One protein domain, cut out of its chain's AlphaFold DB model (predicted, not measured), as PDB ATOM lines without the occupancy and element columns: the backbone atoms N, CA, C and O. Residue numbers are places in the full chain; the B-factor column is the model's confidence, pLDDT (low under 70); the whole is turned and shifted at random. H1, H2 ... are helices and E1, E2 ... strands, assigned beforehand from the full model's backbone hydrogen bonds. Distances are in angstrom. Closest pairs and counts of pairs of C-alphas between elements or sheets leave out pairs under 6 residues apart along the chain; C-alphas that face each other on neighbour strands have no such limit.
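What this domain is: This is residues 266 to 395 of the 403 residues of the protein "Pelota protein, putative" of Entamoeba histolytica (UniProt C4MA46). A four-stranded sheet is the middle of three layers, with H2 and H4 over one face and H1 and H5 over the other. After E4 a long tail, residues 361 to 395, has no named element, and its residues 368 to 384 stick out as a free loop. The 130 printed residues hold five named helices and four named strands, in the order H1 E1 H2 E2 H3 H4 E3 H5 E4. The sheet, E1 E4 E2 E3, is mixed; the class is mixed, helices and strands. The whole is compact, radius of gyration of the C-alphas 14.9 A, spanning 42 by 35 by 29 A.

Where its parts are: Find E1 at residues 286 to 288, E4 at 356 to 360, E2 at 302 to 308 and E3 at 336 to 340. H1, residues 266 to 281, starts at C-alpha 266, (45.313, 16.599, 9.643), and measures 22.6 A; H4, residues 317 to 332, measures 22.9 A. H2 is 290 to 298, H3 311 to 314, H5 345 to 352. E4 ends at C-alpha 360, (37.295, 37.132, 11.218).

How they stand to each other: E4 is antiparallel to E1, N 287 to O 358 3.0 A, and to E2, N 306 to O 357 2.8 A; E2 and E3 are parallel, N 305 to O 336 2.8 A. E2, H3 H4, E3 form a strand-helix-strand unit, parallel neighbours joined through helices; E1, H2, E2 form a split one, with E4 between; both crossovers are right-handed. H1, by residues 268 to 272 alone, touches H5, closest C-alphas Met 269 and Ala 346, 5.2 A. H3 only just touches H4, with 3 pairs of C-alphas within 8 A, closest Thr 312 and Arg 320, 5.6 A. H1, H2, H4 and H5 have every O i to N i+4 pair within hydrogen-bond range; H3 is too short for one.

The domain as a whole: The C-alphas farthest apart are Tyr 266 and Glu 373, 44.8 A. The printed part has no cut, and the links between named elements are tight. Residues 368 to 395 have pLDDT under 70.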
ATOM      1  N   TYR A 266      46.645  16.757   9.042       90.44
ATOM      2  CA  TYR A 266      45.313  16.599   9.643       90.44
ATOM      3  C   TYR A 266      44.837  17.890  10.330       90.44
ATOM      4  O   TYR A 266      43.727  18.366  10.086       90.44
ATOM      5  N   LYS A 267      45.701  18.516  11.141       90.81
ATOM      6  CA  LYS A 267      45.417  19.817  11.778       90.81
ATOM      7  C   LYS A 267      45.138  20.913  10.745       90.81
ATOM      8  O   LYS A 267      44.227  21.717  10.941       90.81
ATOM      9  N   ASP A 268      45.909  20.940   9.665       92.56
ATOM     10  CA  ASP A 268      45.768  21.872   8.549       92.56
ATOM     11  C   ASP A 268      44.421  21.676   7.844       92.56
ATOM     12  O   ASP A 268      43.684  22.644   7.652       92.56
ATOM     13  N   MET A 269      44.034  20.425   7.565       92.50
ATOM     14  CA  MET A 269      42.728  20.113   6.977       92.50
ATOM     15  C   MET A 269      41.567  20.538   7.886       92.50
ATOM     16  O   MET A 269      40.602  21.138   7.417       92.50
ATOM     17  N   ASN A 270      41.672  20.321   9.201       93.69
ATOM     18  CA  ASN A 270      40.664  20.779  10.163       93.69
ATOM     19  C   ASN A 270      40.517  22.308  10.184       93.69
ATOM     20  O   ASN A 270      39.405  22.821  10.330       93.69
ATOM     21  N   CYS A 271      41.617  23.046  10.012       94.25
ATOM     22  CA  CYS A 271      41.583  24.504   9.910       94.25
ATOM     23  C   CYS A 271      40.839  24.969   8.649       94.25
ATOM     24  O   CYS A 271      40.009  25.876   8.729       94.25
ATOM     25  N   ILE A 272      41.075  24.311   7.512       94.56
ATOM     26  CA  ILE A 272      40.387  24.616   6.250       94.56
ATOM     27  C   ILE A 272      38.915  24.212   6.288       94.56
ATOM     28  O   ILE A 272      38.057  25.000   5.903       94.56
ATOM     29  N   ASN A 273      38.583  23.051   6.854       94.12
ATOM     30  CA  ASN A 273      37.191  22.652   7.066       94.12
ATOM     31  C   ASN A 273      36.445  23.678   7.932       94.12
ATOM     32  O   ASN A 273      35.340  24.093   7.591       94.12
ATOM     33  N   LYS A 274      37.081  24.173   8.999       95.56
ATOM     34  CA  LYS A 274      36.533  25.246   9.837       95.56
ATOM     35  C   LYS A 274      36.368  26.567   9.077       95.56
ATOM     36  O   LYS A 274      35.373  27.261   9.291       95.56
ATOM     37  N   PHE A 275      37.321  26.930   8.219       96.56
ATOM     38  CA  PHE A 275      37.206  28.099   7.345       96.56
ATOM     39  C   PHE A 275      35.992  27.966   6.414       96.56
ATOM     40  O   PHE A 275      35.120  28.833   6.432       96.56
ATOM     41  N   ASN A 276      35.860  26.837   5.714       94.50
ATOM     42  CA  ASN A 276      34.738  26.558   4.814       94.50
ATOM     43  C   ASN A 276      33.389  26.571   5.539       94.50
ATOM     44  O   ASN A 276      32.431  27.176   5.069       94.50
ATOM     45  N   GLU A 277      33.301  25.951   6.718       95.75
ATOM     46  CA  GLU A 277      32.094  26.006   7.547       95.75
ATOM     47  C   GLU A 277      31.737  27.432   7.980       95.75
ATOM     48  O   GLU A 277      30.562  27.738   8.168       95.75
ATOM     49  N   THR A 278      32.736  28.292   8.188       96.12
ATOM     50  CA  THR A 278      32.522  29.696   8.560       96.12
ATOM     51  C   THR A 278      32.029  30.497   7.360       96.12
ATOM     52  O   THR A 278      31.016  31.180   7.483       96.12
ATOM     53  N   MET A 279      32.653  30.314   6.195       94.38
ATOM     54  CA  MET A 279      32.223  30.908   4.927       94.38
ATOM     55  C   MET A 279      30.781  30.515   4.570       94.38
ATOM     56  O   MET A 279      29.981  31.363   4.195       94.38
ATOM     57  N   LEU A 280      30.407  29.244   4.762       95.00
ATOM     58  CA  LEU A 280      29.038  28.765   4.531       95.00
ATOM     59  C   LEU A 280      28.010  29.354   5.509       95.00
ATOM     60  O   LEU A 280      26.821  29.386   5.192       95.00
ATOM     61  N   LYS A 281      28.432  29.770   6.709       94.62
ATOM     62  CA  LYS A 281      27.551  30.424   7.690       94.62
ATOM     63  C   LYS A 281      27.322  31.892   7.349       94.62
ATOM     64  O   LYS A 281      26.196  32.356   7.497       94.62
ATOM     65  N   SER A 282      28.377  32.608   6.967       93.06
ATOM     66  CA  SER A 282      28.335  34.022   6.592       93.06
ATOM     67  C   SER A 282      29.598  34.369   5.806       93.06
ATOM     68  O   SER A 282      30.710  34.128   6.281       93.06
ATOM     69  N   GLU A 283      29.434  34.959   4.623       91.75
ATOM     70  CA  GLU A 283      30.557  35.425   3.802       91.75
ATOM     71  C   GLU A 283      31.316  36.573   4.480       91.75
ATOM     72  O   GLU A 283      32.539  36.629   4.426       91.75
ATOM     73  N   HIS A 284      30.618  37.401   5.260       94.50
ATOM     74  CA  HIS A 284      31.203  38.516   6.006       94.50
ATOM     75  C   HIS A 284      32.034  38.081   7.228       94.50
ATOM     76  O   HIS A 284      32.597  38.928   7.917       94.50
ATOM     77  N   LEU A 285      32.105  36.783   7.555       96.38
ATOM     78  CA  LEU A 285      32.968  36.247   8.623       96.38
ATOM     79  C   LEU A 285      34.337  35.772   8.123       96.38
ATOM     80  O   LEU A 285      35.150  35.296   8.927       96.38
ATOM     81  N   VAL A 286      34.600  35.874   6.825       96.88
ATOM     82  CA  VAL A 286      35.866  35.481   6.213       96.88
ATOM     83  C   VAL A 286      36.423  36.617   5.358       96.88
ATOM     84  O   VAL A 286      35.695  37.509   4.947       96.88
ATOM     85  N   ALA A 287      37.731  36.593   5.126       95.38
ATOM     86  CA  ALA A 287      38.416  37.474   4.183       95.38
ATOM     87  C   ALA A 287      39.243  36.609   3.227       95.38
ATOM     88  O   ALA A 287      39.899  35.659   3.677       95.38
ATOM     89  N   ILE A 288      39.199  36.907   1.928       93.69
ATOM     90  CA  ILE A 288      39.841  36.104   0.882       93.69
ATOM     91  C   ILE A 288      40.714  37.017   0.025       93.69
ATOM     92  O   ILE A 288      40.258  38.033  -0.478       93.69
ATOM     93  N   GLY A 289      41.976  36.642  -0.168       90.75
ATOM     94  CA  GLY A 289      42.924  37.453  -0.923       90.75
ATOM     95  C   GLY A 289      43.582  38.555  -0.091       90.75
ATOM     96  O   GLY A 289      43.225  38.833   1.054       90.75
ATOM     97  N   TYR A 290      44.631  39.147  -0.660       88.38
ATOM     98  CA  TYR A 290      45.515  40.055   0.070       88.38
ATOM     99  C   TYR A 290      44.815  41.360   0.484       88.38
ATOM    100  O   TYR A 290      44.940  41.779   1.634       88.38
ATOM    101  N   GLU A 291      44.047  41.974  -0.417       89.25
ATOM    102  CA  GLU A 291      43.405  43.277  -0.188       89.25
ATOM    103  C   GLU A 291      42.384  43.238   0.954       89.25
ATOM    104  O   GLU A 291      42.453  44.043   1.886       89.25
ATOM    105  N   ASP A 292      41.497  42.245   0.938       92.94
ATOM    106  CA  ASP A 292      40.503  42.009   1.987       92.94
ATOM    107  C   ASP A 292      41.147  41.797   3.358       92.94
ATOM    108  O   ASP A 292      40.655  42.273   4.383       92.94
ATOM    109  N   ILE A 293      42.288  41.108   3.388       94.25
ATOM    110  CA  ILE A 293      43.024  40.840   4.622       94.25
ATOM    111  C   ILE A 293      43.675  42.110   5.160       94.25
ATOM    112  O   ILE A 293      43.677  42.308   6.376       94.25
ATOM    113  N   ILE A 294      44.179  42.996   4.297       93.62
ATOM    114  CA  ILE A 294      44.682  44.307   4.721       93.62
ATOM    115  C   ILE A 294      43.545  45.149   5.310       93.62
ATOM    116  O   ILE A 294      43.672  45.594   6.454       93.62
ATOM    117  N   LYS A 295      42.405  45.263   4.616       93.75
ATOM    118  CA  LYS A 295      41.211  45.967   5.125       93.75
ATOM    119  C   LYS A 295      40.767  45.409   6.484       93.75
ATOM    120  O   LYS A 295      40.559  46.151   7.446       93.75
ATOM    121  N   ALA A 296      40.706  44.084   6.619       95.25
ATOM    122  CA  ALA A 296      40.364  43.424   7.876       95.25
ATOM    123  C   ALA A 296      41.422  43.626   8.983       95.25
ATOM    124  O   ALA A 296      41.082  43.666  10.173       95.25
ATOM    125  N   ASN A 297      42.707  43.755   8.631       94.81
ATOM    126  CA  ASN A 297      43.791  44.022   9.579       94.81
ATOM    127  C   ASN A 297      43.705  45.438  10.171       94.81
ATOM    128  O   ASN A 297      43.953  45.606  11.371       94.81
ATOM    129  N   GLU A 298      43.325  46.436   9.367       92.94
ATOM    130  CA  GLU A 298      43.173  47.835   9.797       92.94
ATOM    131  C   GLU A 298      42.153  47.977  10.934       92.94
ATOM    132  O   GLU A 298      42.409  48.642  11.941       92.94
ATOM    133  N   VAL A 299      41.034  47.257  10.833       94.31
ATOM    134  CA  VAL A 299      39.976  47.234  11.858       94.31
ATOM    135  C   VAL A 299      40.177  46.147  12.927       94.31
ATOM    136  O   VAL A 299      39.309  45.922  13.775       94.31
ATOM    137  N   ASN A 300      41.333  45.471  12.935       93.81
ATOM    138  CA  ASN A 300      41.669  44.371  13.850       93.81
ATOM    139  C   ASN A 300      40.612  43.246  13.884       93.81
ATOM    140  O   ASN A 300      40.359  42.644  14.936       93.81
ATOM    141  N   ALA A 301      39.990  42.962  12.737       95.62
ATOM    142  CA  ALA A 301      38.981  41.920  12.599       95.62
ATOM    143  C   ALA A 301      39.591  40.518  12.458       95.62
ATOM    144  O   ALA A 301      38.891  39.540  12.681       95.62
ATOM    145  N   LEU A 302      40.881  40.381  12.142       96.56
ATOM    146  CA  LEU A 302      41.507  39.078  11.895       96.56
ATOM    147  C   LEU A 302      41.622  38.220  13.168       96.56
ATOM    148  O   LEU A 302      42.123  38.658  14.210       96.56
ATOM    149  N   LYS A 303      41.164  36.966  13.086       95.62
ATOM    150  CA  LYS A 303      41.265  35.963  14.158       95.62
ATOM    151  C   LYS A 303      42.297  34.889  13.824       95.62
ATOM    152  O   LYS A 303      43.186  34.616  14.632       95.62
ATOM    153  N   GLU A 304      42.156  34.283  12.651       96.81
ATOM    154  CA  GLU A 304      43.002  33.199  12.150       96.81
ATOM    155  C   GLU A 304      43.375  33.511  10.697       96.81
ATOM    156  O   GLU A 304      42.486  33.812   9.908       96.81
ATOM    157  N   LEU A 305      44.666  33.461  10.363       96.00
ATOM    158  CA  LEU A 305      45.202  33.689   9.021       96.00
ATOM    159  C   LEU A 305      45.835  32.398   8.492       96.00
ATOM    160  O   LEU A 305      46.678  31.793   9.161       96.00
ATOM    161  N   TYR A 306      45.468  32.025   7.271       95.56
ATOM    162  CA  TYR A 306      45.994  30.881   6.541       95.56
ATOM    163  C   TYR A 306      46.707  31.364   5.281       95.56
ATOM    164  O   TYR A 306      46.126  32.089   4.476       95.56
ATOM    165  N   ILE A 307      47.968  30.969   5.117       92.62
ATOM    166  CA  ILE A 307      48.805  31.383   3.983       92.62
ATOM    167  C   ILE A 307      49.384  30.133   3.333       92.62
ATOM    168  O   ILE A 307      50.011  29.325   4.019       92.62
ATOM    169  N   ALA A 308      49.211  29.979   2.026       91.00
ATOM    170  CA  ALA A 308      49.914  28.956   1.268       91.00
ATOM    171  C   ALA A 308      51.377  29.375   1.047       91.00
ATOM    172  O   ALA A 308      51.664  30.514   0.683       91.00
ATOM    173  N   ASP A 309      52.323  28.468   1.271       87.56
ATOM    174  CA  ASP A 309      53.754  28.760   1.150       87.56
ATOM    175  C   ASP A 309      54.175  29.187  -0.266       87.56
ATOM    176  O   ASP A 309      54.980  30.112  -0.400       87.56
ATOM    177  N   GLU A 310      53.573  28.603  -1.301       84.00
ATOM    178  CA  GLU A 310      53.812  28.946  -2.707       84.00
ATOM    179  C   GLU A 310      53.528  30.424  -3.009       84.00
ATOM    180  O   GLU A 310      54.226  31.033  -3.820       84.00
ATOM    181  N   LEU A 311      52.582  31.052  -2.298       82.25
ATOM    182  CA  LEU A 311      52.315  32.484  -2.445       82.25
ATOM    183  C   LEU A 311      53.572  33.320  -2.189       82.25
ATOM    184  O   LEU A 311      53.850  34.287  -2.894       82.25
ATOM    185  N   THR A 312      54.355  32.928  -1.186       77.56
ATOM    186  CA  THR A 312      55.591  33.633  -0.822       77.56
ATOM    187  C   THR A 312      56.760  33.325  -1.745       77.56
ATOM    188  O   THR A 312      57.791  33.987  -1.668       77.56
ATOM    189  N   LYS A 313      56.597  32.317  -2.607       77.00
ATOM    190  CA  LYS A 313      57.593  31.882  -3.577       77.00
ATOM    191  C   LYS A 313      57.407  32.552  -4.937       77.00
ATOM    192  O   LYS A 313      58.396  32.900  -5.577       77.00
ATOM    193  N   ILE A 314      56.156  32.715  -5.369       71.62
ATOM    194  CA  ILE A 314      55.797  33.301  -6.670       71.62
ATOM    195  C   ILE A 314      55.921  34.832  -6.649       71.62
ATOM    196  O   ILE A 314      56.195  35.447  -7.679       71.62
ATOM    197  N   CYS A 315      55.731  35.468  -5.491       70.44
ATOM    198  CA  CYS A 315      55.732  36.923  -5.390       70.44
ATOM    199  C   CYS A 315      57.144  37.543  -5.474       70.44
ATOM    200  O   CYS A 315      58.163  36.892  -5.236       70.44
ATOM    201  N   THR A 316      57.216  38.832  -5.835       77.62
ATOM    202  CA  THR A 316      58.489  39.571  -5.858       77.62
ATOM    203  C   THR A 316      59.074  39.698  -4.453       77.62
ATOM    204  O   THR A 316      58.369  39.582  -3.450       77.62
ATOM    205  N   VAL A 317      60.375  40.000  -4.365       76.19
ATOM    206  CA  VAL A 317      61.034  40.236  -3.071       76.19
ATOM    207  C   VAL A 317      60.339  41.362  -2.295       76.19
ATOM    208  O   VAL A 317      60.211  41.251  -1.078       76.19
ATOM    209  N   GLU A 318      59.842  42.414  -2.962       79.75
ATOM    210  CA  GLU A 318      59.090  43.471  -2.272       79.75
ATOM    211  C   GLU A 318      57.782  42.946  -1.667       79.75
ATOM    212  O   GLU A 318      57.558  43.121  -0.468       79.75
ATOM    213  N   ARG A 319      56.964  42.230  -2.450       81.25
ATOM    214  CA  ARG A 319      55.686  41.660  -1.983       81.25
ATOM    215  C   ARG A 319      55.884  40.626  -0.873       81.25
ATOM    216  O   ARG A 319      55.119  40.584   0.089       81.25
ATOM    217  N   ARG A 320      56.945  39.817  -0.947       83.25
ATOM    218  CA  ARG A 320      57.317  38.882   0.125       83.25
ATOM    219  C   ARG A 320      57.601  39.621   1.434       83.25
ATOM    220  O   ARG A 320      57.146  39.189   2.492       83.25
ATOM    221  N   LEU A 321      58.319  40.744   1.373       83.12
ATOM    222  CA  LEU A 321      58.596  41.570   2.551       83.12
ATOM    223  C   LEU A 321      57.323  42.212   3.117       83.12
ATOM    224  O   LEU A 321      57.208  42.333   4.334       83.12
ATOM    225  N   GLU A 322      56.363  42.596   2.278       86.81
ATOM    226  CA  GLU A 322      55.054  43.094   2.726       86.81
ATOM    227  C   GLU A 322      54.260  42.017   3.471       86.81
ATOM    228  O   GLU A 322      53.759  42.274   4.566       86.81
ATOM    229  N   ILE A 323      54.211  40.794   2.935       87.94
ATOM    230  CA  ILE A 323      53.586  39.646   3.608       87.94
ATOM    231  C   ILE A 323      54.300  39.341   4.932       87.94
ATOM    232  O   ILE A 323      53.639  39.127   5.946       87.94
ATOM    233  N   SER A 324      55.636  39.377   4.961       87.50
ATOM    234  CA  SER A 324      56.401  39.167   6.197       87.50
ATOM    235  C   SER A 324      56.074  40.221   7.259       87.50
ATOM    236  O   SER A 324      55.847  39.868   8.414       87.50
ATOM    237  N   ARG A 325      55.990  41.505   6.883       88.81
ATOM    238  CA  ARG A 325      55.599  42.583   7.808       88.81
ATOM    239  C   ARG A 325      54.180  42.390   8.331       88.81
ATOM    240  O   ARG A 325      53.957  42.518   9.530       88.81
ATOM    241  N   LEU A 326      53.240  42.025   7.458       90.44
ATOM    242  CA  LEU A 326      51.868  41.712   7.855       90.44
ATOM    243  C   LEU A 326      51.837  40.569   8.881       90.44
ATOM    244  O   LEU A 326      51.140  40.662   9.889       90.44
ATOM    245  N   ILE A 327      52.609  39.502   8.661       89.88
ATOM    246  CA  ILE A 327      52.711  38.377   9.601       89.88
ATOM    247  C   ILE A 327      53.253  38.845  10.956       89.88
ATOM    248  O   ILE A 327      52.658  38.520  11.985       89.88
ATOM    249  N   GLU A 328      54.332  39.632  10.969       89.44
ATOM    250  CA  GLU A 328      54.922  40.175  12.199       89.44
ATOM    251  C   GLU A 328      53.917  41.044  12.979       89.44
ATOM    252  O   GLU A 328      53.744  40.874  14.190       89.44
ATOM    253  N   GLU A 329      53.192  41.934  12.292       91.81
ATOM    254  CA  GLU A 329      52.133  42.759  12.889       91.81
ATOM    255  C   GLU A 329      51.006  41.908  13.484       91.81
ATOM    256  O   GLU A 329      50.527  42.158  14.595       91.81
ATOM    257  N   LEU A 330      50.579  40.869  12.768       92.06
ATOM    258  CA  LEU A 330      49.507  39.984  13.210       92.06
ATOM    259  C   LEU A 330      49.911  39.131  14.412       92.06
ATOM    260  O   LEU A 330      49.084  38.919  15.306       92.06
ATOM    261  N   ARG A 331      51.178  38.705  14.498       88.75
ATOM    262  CA  ARG A 331      51.709  38.033  15.696       88.75
ATOM    263  C   ARG A 331      51.640  38.953  16.914       88.75
ATOM    264  O   ARG A 331      51.193  38.515  17.973       88.75
ATOM    265  N   GLN A 332      51.974  40.238  16.766       90.38
ATOM    266  CA  GLN A 332      51.844  41.223  17.852       90.38
ATOM    267  C   GLN A 332      50.385  41.418  18.302       90.38
ATOM    268  O   GLN A 332      50.120  41.656  19.482       90.38
ATOM    269  N   LYS A 333      49.425  41.262  17.384       91.06
ATOM    270  CA  LYS A 333      47.977  41.336  17.653       91.06
ATOM    271  C   LYS A 333      47.368  40.027  18.191       91.06
ATOM    272  O   LYS A 333      46.146  39.954  18.360       91.06
ATOM    273  N   ASN A 334      48.196  39.021  18.500       89.19
ATOM    274  CA  ASN A 334      47.796  37.671  18.922       89.19
ATOM    275  C   ASN A 334      46.846  36.973  17.929       89.19
ATOM    276  O   ASN A 334      45.958  36.219  18.332       89.19
ATOM    277  N   THR A 335      47.002  37.242  16.634       93.69
ATOM    278  CA  THR A 335      46.289  36.520  15.576       93.69
ATOM    279  C   THR A 335      46.969  35.170  15.356       93.69
ATOM    280  O   THR A 335      48.194  35.087  15.299       93.69
ATOM    281  N   SER A 336      46.184  34.099  15.234       93.00
ATOM    282  CA  SER A 336      46.726  32.769  14.938       93.00
ATOM    283  C   SER A 336      47.101  32.689  13.463       93.00
ATOM    284  O   SER A 336      46.227  32.819  12.612       93.00
ATOM    285  N   ILE A 337      48.370  32.443  13.151       92.12
ATOM    286  CA  ILE A 337      48.865  32.363  11.772       92.12
ATOM    287  C   ILE A 337      49.314  30.936  11.497       92.12
ATOM    288  O   ILE A 337      50.044  30.349  12.297       92.12
ATOM    289  N   ARG A 338      48.888  30.379  10.367       91.38
ATOM    290  CA  ARG A 338      49.263  29.033   9.940       91.38
ATOM    291  C   ARG A 338      49.676  29.045   8.476       91.38
ATOM    292  O   ARG A 338      48.921  29.469   7.606       91.38
ATOM    293  N   MET A 339      50.888  28.562   8.229       90.25
ATOM    294  CA  MET A 339      51.399  28.339   6.885       90.25
ATOM    295  C   MET A 339      51.062  26.926   6.428       90.25
ATOM    296  O   MET A 339      51.321  25.961   7.150       90.25
ATOM    297  N   LEU A 340      50.508  26.825   5.228       91.06
ATOM    298  CA  LEU A 340      50.054  25.589   4.614       91.06
ATOM    299  C   LEU A 340      50.939  25.281   3.415       91.06
ATOM    300  O   LEU A 340      51.220  26.169   2.612       91.06
ATOM    301  N   SER A 341      51.366  24.029   3.284       88.75
ATOM    302  CA  SER A 341      52.132  23.634   2.106       88.75
ATOM    303  C   SER A 341      51.218  23.471   0.900       88.75
ATOM    304  O   SER A 341      50.255  22.701   0.954       88.75
ATOM    305  N   SER A 342      51.560  24.118  -0.210       85.69
ATOM    306  CA  SER A 342      50.898  23.973  -1.508       85.69
ATOM    307  C   SER A 342      50.918  22.542  -2.056       85.69
ATOM    308  O   SER A 342      50.113  22.217  -2.921       85.69
ATOM    309  N   LYS A 343      51.774  21.655  -1.524       85.75
ATOM    310  CA  LYS A 343      51.812  20.219  -1.861       85.75
ATOM    311  C   LYS A 343      50.896  19.346  -0.989       85.75
ATOM    312  O   LYS A 343      51.013  18.120  -0.992       85.75
ATOM    313  N   THR A 344      50.003  19.958  -0.216       87.88
ATOM    314  CA  THR A 344      48.984  19.281   0.604       87.88
ATOM    315  C   THR A 344      47.582  19.688   0.169       87.88
ATOM    316  O   THR A 344      47.395  20.763  -0.395       87.88
ATOM    317  N   GLU A 345      46.573  18.865   0.469       86.81
ATOM    318  CA  GLU A 345      45.177  19.160   0.100       86.81
ATOM    319  C   GLU A 345      44.697  20.507   0.670       86.81
ATOM    320  O   GLU A 345      44.082  21.298  -0.044       86.81
ATOM    321  N   ALA A 346      45.047  20.802   1.927       91.31
ATOM    322  CA  ALA A 346      44.712  22.060   2.590       91.31
ATOM    323  C   ALA A 346      45.361  23.274   1.902       91.31
ATOM    324  O   ALA A 346      44.697  24.285   1.670       91.31
ATOM    325  N   GLY A 347      46.646  23.181   1.543       91.12
ATOM    326  CA  GLY A 347      47.335  24.264   0.839       91.12
ATOM    327  C   GLY A 347      46.835  24.461  -0.588       91.12
ATOM    328  O   GLY A 347      46.634  25.604  -0.990       91.12
ATOM    329  N   CYS A 348      46.546  23.383  -1.326       87.88
ATOM    330  CA  CYS A 348      45.891  23.461  -2.635       87.88
ATOM    331  C   CYS A 348      44.556  24.211  -2.553       87.88
ATOM    332  O   CYS A 348      44.242  25.029  -3.414       87.88
ATOM    333  N   GLU A 349      43.761  23.956  -1.511       89.50
ATOM    334  CA  GLU A 349      42.477  24.630  -1.323       89.50
ATOM    335  C   GLU A 349      42.628  26.129  -1.067       89.50
ATOM    336  O   GLU A 349      41.921  26.919  -1.686       89.50
ATOM    337  N   VAL A 350      43.604  26.531  -0.252       91.81
ATOM    338  CA  VAL A 350      43.915  27.953  -0.050       91.81
ATOM    339  C   VAL A 350      44.490  28.596  -1.309       91.81
ATOM    340  O   VAL A 350      44.122  29.720  -1.632       91.81
ATOM    341  N   MET A 351      45.323  27.889  -2.076       88.31
ATOM    342  CA  MET A 351      45.826  28.383  -3.363       88.31
ATOM    343  C   MET A 351      44.695  28.671  -4.355       88.31
ATOM    344  O   MET A 351      44.723  29.714  -5.004       88.31
ATOM    345  N   ARG A 352      43.657  27.822  -4.411       87.31
ATOM    346  CA  ARG A 352      42.452  28.072  -5.228       87.31
ATOM    347  C   ARG A 352      41.686  29.336  -4.821       87.31
ATOM    348  O   ARG A 352      40.951  29.874  -5.640       87.31
ATOM    349  N   LEU A 353      41.864  29.804  -3.586       88.50
ATOM    350  CA  LEU A 353      41.259  31.019  -3.036       88.50
ATOM    351  C   LEU A 353      42.229  32.219  -3.048       88.50
ATOM    352  O   LEU A 353      42.069  33.152  -2.270       88.50
ATOM    353  N   GLY A 354      43.263  32.200  -3.897       82.69
ATOM    354  CA  GLY A 354      44.240  33.292  -3.976       82.69
ATOM    355  C   GLY A 354      45.351  33.203  -2.927       82.69
ATOM    356  O   GLY A 354      45.929  34.209  -2.535       82.69
ATOM    357  N   GLY A 355      45.652  32.009  -2.412       87.94
ATOM    358  CA  GLY A 355      46.851  31.734  -1.610       87.94
ATOM    359  C   GLY A 355      46.871  32.322  -0.196       87.94
ATOM    360  O   GLY A 355      47.755  31.968   0.587       87.94
ATOM    361  N   ILE A 356      45.915  33.178   0.165       92.25
ATOM    362  CA  ILE A 356      45.808  33.773   1.493       92.25
ATOM    363  C   ILE A 356      44.342  33.981   1.875       92.25
ATOM    364  O   ILE A 356      43.574  34.594   1.137       92.25
ATOM    365  N   VAL A 357      43.942  33.450   3.030       95.75
ATOM    366  CA  VAL A 357      42.562  33.536   3.532       95.75
ATOM    367  C   VAL A 357      42.544  33.691   5.048       95.75
ATOM    368  O   VAL A 357      43.473  33.263   5.737       95.75
ATOM    369  N   ALA A 358      41.484  34.276   5.598       97.25
ATOM    370  CA  ALA A 358      41.362  34.483   7.035       97.25
ATOM    371  C   ALA A 358      39.940  34.287   7.566       97.25
ATOM    372  O   ALA A 358      38.954  34.548   6.883       97.25
ATOM    373  N   ILE A 359      39.845  33.878   8.833       97.56
ATOM    374  CA  ILE A 359      38.611  33.916   9.626       97.56
ATOM    375  C   ILE A 359      38.617  35.195  10.462       97.56
ATOM    376  O   ILE A 359      39.616  35.516  11.122       97.56
ATOM    377  N   LEU A 360      37.484  35.890  10.483       96.81
ATOM    378  CA  LEU A 360      37.295  37.132  11.218       96.81
ATOM    379  C   LEU A 360      36.725  36.895  12.628       96.81
ATOM    380  O   LEU A 360      36.162  35.849  12.960       96.81
ATOM    381  N   ARG A 361      36.913  37.879  13.508       95.12
ATOM    382  CA  ARG A 361      36.398  37.915  14.886       95.12
ATOM    383  C   ARG A 361      34.916  38.293  14.924       95.12
ATOM    384  O   ARG A 361      34.225  37.906  15.864       95.12
ATOM    385  N   TYR A 362      34.466  39.070  13.945       94.81
ATOM    386  CA  TYR A 362      33.115  39.598  13.790       94.81
ATOM    387  C   TYR A 362      32.830  39.825  12.299       94.81
ATOM    388  O   TYR A 362      33.764  39.836  11.500       94.81
ATOM    389  N   GLU A 363      31.554  39.976  11.941       95.12
ATOM    390  CA  GLU A 363      31.144  40.224  10.556       95.12
ATOM    391  C   GLU A 363      31.641  41.584  10.072       95.12
ATOM    392  O   GLU A 363      31.419  42.603  10.731       95.12
ATOM    393  N   LEU A 364      32.303  41.593   8.922       92.94
ATOM    394  CA  LEU A 364      32.814  42.787   8.273       92.94
ATOM    395  C   LEU A 364      32.344  42.785   6.823       92.94
ATOM    396  O   LEU A 364      32.595  41.828   6.094       92.94
ATOM    397  N   ASN A 365      31.673  43.861   6.411       89.94
ATOM    398  CA  ASN A 365      31.382  44.040   5.000       89.94
ATOM    399  C   ASN A 365      32.655  44.525   4.300       89.94
ATOM    400  O   ASN A 365      33.118  45.635   4.562       89.94
ATOM    401  N   LEU A 366      33.241  43.650   3.490       83.75
ATOM    402  CA  LEU A 366      34.422  43.933   2.671       83.75
ATOM    403  C   LEU A 366      34.030  44.345   1.243       83.75
ATOM    404  O   LEU A 366      34.865  44.866   0.502       83.75
ATOM    405  N   GLU A 367      32.751  44.174   0.900       73.56
ATOM    406  CA  GLU A 367      32.130  44.699  -0.307       73.56
ATOM    407  C   GLU A 367      31.792  46.176  -0.056       73.56
ATOM    408  O   GLU A 367      30.878  46.472   0.712       73.56
ATOM    409  N   ASP A 368      32.619  47.084  -0.592       56.91
ATOM    410  CA  ASP A 368      32.255  48.403  -1.160       56.91
ATOM    411  C   ASP A 368      33.340  49.482  -0.935       56.91
ATOM    412  O   ASP A 368      33.479  50.012   0.165       56.91
ATOM    413  N   GLU A 369      34.066  49.832  -2.014       46.91
ATOM    414  CA  GLU A 369      34.397  51.224  -2.410       46.91
ATOM    415  C   GLU A 369      35.013  51.359  -3.835       46.91
ATOM    416  O   GLU A 369      35.659  52.358  -4.127       46.91
ATOM    417  N   ASP A 370      34.775  50.430  -4.777       45.34
ATOM    418  CA  ASP A 370      35.112  50.642  -6.200       45.34
ATOM    419  C   ASP A 370      33.882  51.124  -7.002       45.34
ATOM    420  O   ASP A 370      33.416  50.481  -7.937       45.34
ATOM    421  N   GLU A 371      33.373  52.320  -6.676       41.59
ATOM    422  CA  GLU A 371      32.741  53.200  -7.685       41.59
ATOM    423  C   GLU A 371      33.828  53.996  -8.450       41.59
ATOM    424  O   GLU A 371      33.688  55.182  -8.750       41.59
ATOM    425  N   GLY A 372      34.956  53.351  -8.755       41.38
ATOM    426  CA  GLY A 372      35.927  53.816  -9.739       41.38
ATOM    427  C   GLY A 372      35.590  53.177 -11.079       41.38
ATOM    428  O   GLY A 372      35.373  51.974 -11.143       41.38
ATOM    429  N   GLU A 373      35.486  53.985 -12.134       33.38
ATOM    430  CA  GLU A 373      35.205  53.553 -13.506       33.38
ATOM    431  C   GLU A 373      35.851  52.196 -13.832       33.38
ATOM    432  O   GLU A 373      37.061  52.036 -13.680       33.38
ATOM    433  N   PHE A 374      35.055  51.242 -14.333       34.53
ATOM    434  CA  PHE A 374      35.565  50.098 -15.088       34.53
ATOM    435  C   PHE A 374      36.359  50.642 -16.283       34.53
ATOM    436  O   PHE A 374      35.830  50.822 -17.381       34.53
ATOM    437  N   VAL A 375      37.635  50.947 -16.070       33.34
ATOM    438  CA  VAL A 375      38.588  51.084 -17.155       33.34
ATOM    439  C   VAL A 375      38.835  49.653 -17.604       33.34
ATOM    440  O   VAL A 375      39.518  48.889 -16.928       33.34
ATOM    441  N   GLU A 376      38.219  49.269 -18.723       34.97
ATOM    442  CA  GLU A 376      38.586  48.077 -19.489       34.97
ATOM    443  C   GLU A 376      40.026  48.240 -20.010       34.97
ATOM    444  O   GLU A 376      40.263  48.360 -21.211       34.97
ATOM    445  N   ASP A 377      41.011  48.265 -19.113       29.95
ATOM    446  CA  ASP A 377      42.411  48.117 -19.470       29.95
ATOM    447  C   ASP A 377      42.754  46.630 -19.379       29.95
ATOM    448  O   ASP A 377      43.447  46.150 -18.481       29.95
ATOM    449  N   TYR A 378      42.270  45.886 -20.378       35.44
ATOM    450  CA  TYR A 378      42.680  44.511 -20.692       35.44
ATOM    451  C   TYR A 378      44.194  44.382 -21.005       35.44
ATOM    452  O   TYR A 378      44.637  43.328 -21.455       35.44
ATOM    453  N   ASN A 379      44.984  45.440 -20.781       34.41
ATOM    454  CA  ASN A 379      46.438  45.493 -20.916       34.41
ATOM    455  C   ASN A 379      47.164  45.924 -19.628       34.41
ATOM    456  O   ASN A 379      48.352  46.240 -19.693       34.41
ATOM    457  N   SER A 380      46.510  45.927 -18.464       34.56
ATOM    458  CA  SER A 380      47.258  46.011 -17.209       34.56
ATOM    459  C   SER A 380      47.865  44.638 -16.895       34.56
ATOM    460  O   SER A 380      47.187  43.701 -16.486       34.56
ATOM    461  N   GLU A 381      49.181  44.517 -17.057       35.50
ATOM    462  CA  GLU A 381      49.988  43.405 -16.525       35.50
ATOM    463  C   GLU A 381      49.966  43.351 -14.972       35.50
ATOM    464  O   GLU A 381      50.702  42.576 -14.367       35.50
ATOM    465  N   ASP A 382      49.108  44.149 -14.321       36.50
ATOM    466  CA  ASP A 382      49.120  44.469 -12.893       36.50
ATOM    467  C   ASP A 382      47.961  43.849 -12.078       36.50
ATOM    468  O   ASP A 382      47.966  43.976 -10.855       36.50
ATOM    469  N   VAL A 383      46.996  43.146 -12.695       39.31
ATOM    470  CA  VAL A 383      45.805  42.603 -11.981       39.31
ATOM    471  C   VAL A 383      45.875  41.091 -11.706       39.31
ATOM    472  O   VAL A 383      45.088  40.560 -10.926       39.31
ATOM    473  N   ASP A 384      46.858  40.373 -12.252       43.44
ATOM    474  CA  ASP A 384      47.058  38.957 -11.926       43.44
ATOM    475  C   ASP A 384      48.144  38.814 -10.849       43.44
ATOM    476  O   ASP A 384      49.327  38.632 -11.135       43.44
ATOM    477  N   TRP A 385      47.760  38.949  -9.574       46.38
ATOM    478  CA  TRP A 385      48.696  38.840  -8.444       46.38
ATOM    479  C   TRP A 385      49.426  37.478  -8.396       46.38
ATOM    480  O   TRP A 385      50.490  37.384  -7.779       46.38
ATOM    481  N   PHE A 386      48.899  36.441  -9.063       49.12
ATOM    482  CA  PHE A 386      49.332  35.045  -8.907       49.12
ATOM    483  C   PHE A 386      49.864  34.382 -10.183       49.12
ATOM    484  O   PHE A 386      50.503  33.331 -10.095       49.12
ATOM    485  N   GLY A 387      49.647  34.980 -11.354       41.28
ATOM    486  CA  GLY A 387      50.024  34.380 -12.629       41.28
ATOM    487  C   GLY A 387      49.241  33.100 -12.958       41.28
ATOM    488  O   GLY A 387      48.506  32.526 -12.158       41.28
ATOM    489  N   THR A 388      49.432  32.600 -14.176       37.28
ATOM    490  CA  THR A 388      48.595  31.569 -14.816       37.28
ATOM    491  C   THR A 388      48.745  30.127 -14.293       37.28
ATOM    492  O   THR A 388      48.196  29.213 -14.905       37.28
ATOM    493  N   ASN A 389      49.439  29.886 -13.174       40.88
ATOM    494  CA  ASN A 389      49.818  28.541 -12.708       40.88
ATOM    495  C   ASN A 389      49.312  28.205 -11.290       40.88
ATOM    496  O   ASN A 389      50.076  27.718 -10.459       40.88
ATOM    497  N   VAL A 390      48.030  28.436 -10.995       42.72
ATOM    498  CA  VAL A 390      47.412  27.945  -9.749       42.72
ATOM    499  C   VAL A 390      46.968  26.485  -9.948       42.72
ATOM    500  O   VAL A 390      46.082  26.242 -10.773       42.72
ATOM    501  N   PRO A 391      47.534  25.496  -9.226       41.78
ATOM    502  CA  PRO A 391      47.110  24.104  -9.356       41.78
ATOM    503  C   PRO A 391      45.652  23.939  -8.913       41.78
ATOM    504  O   PRO A 391      45.270  24.357  -7.818       41.78
ATOM    505  N   GLN A 392      44.817  23.334  -9.761       37.59
ATOM    506  CA  GLN A 392      43.381  23.200  -9.498       37.59
ATOM    507  C   GLN A 392      43.053  21.980  -8.629       37.59
ATOM    508  O   GLN A 392      42.010  21.951  -7.974       37.59
ATOM    509  N   SER A 393      43.945  20.994  -8.542       41.44
ATOM    510  CA  SER A 393      43.781  19.811  -7.699       41.44
ATOM    511  C   SER A 393      45.122  19.230  -7.252       41.44
ATOM    512  O   SER A 393      46.152  19.470  -7.877       41.44
ATOM    513  N   ILE A 394      45.117  18.405  -6.196       41.59
ATOM    514  CA  ILE A 394      46.316  17.652  -5.795       41.59
ATOM    515  C   ILE A 394      46.782  16.705  -6.913       41.59
ATOM    516  O   ILE A 394      47.971  16.451  -7.036       41.59
ATOM    517  N   GLY A 395      45.866  16.250  -7.779       42.03
ATOM    518  CA  GLY A 395      46.186  15.453  -8.965       42.03
ATOM    519  C   GLY A 395      47.077  16.177  -9.977       42.03
ATOM    520  O   GLY A 395      47.757  15.508 -10.744       42.03
TER     521      GLY A 395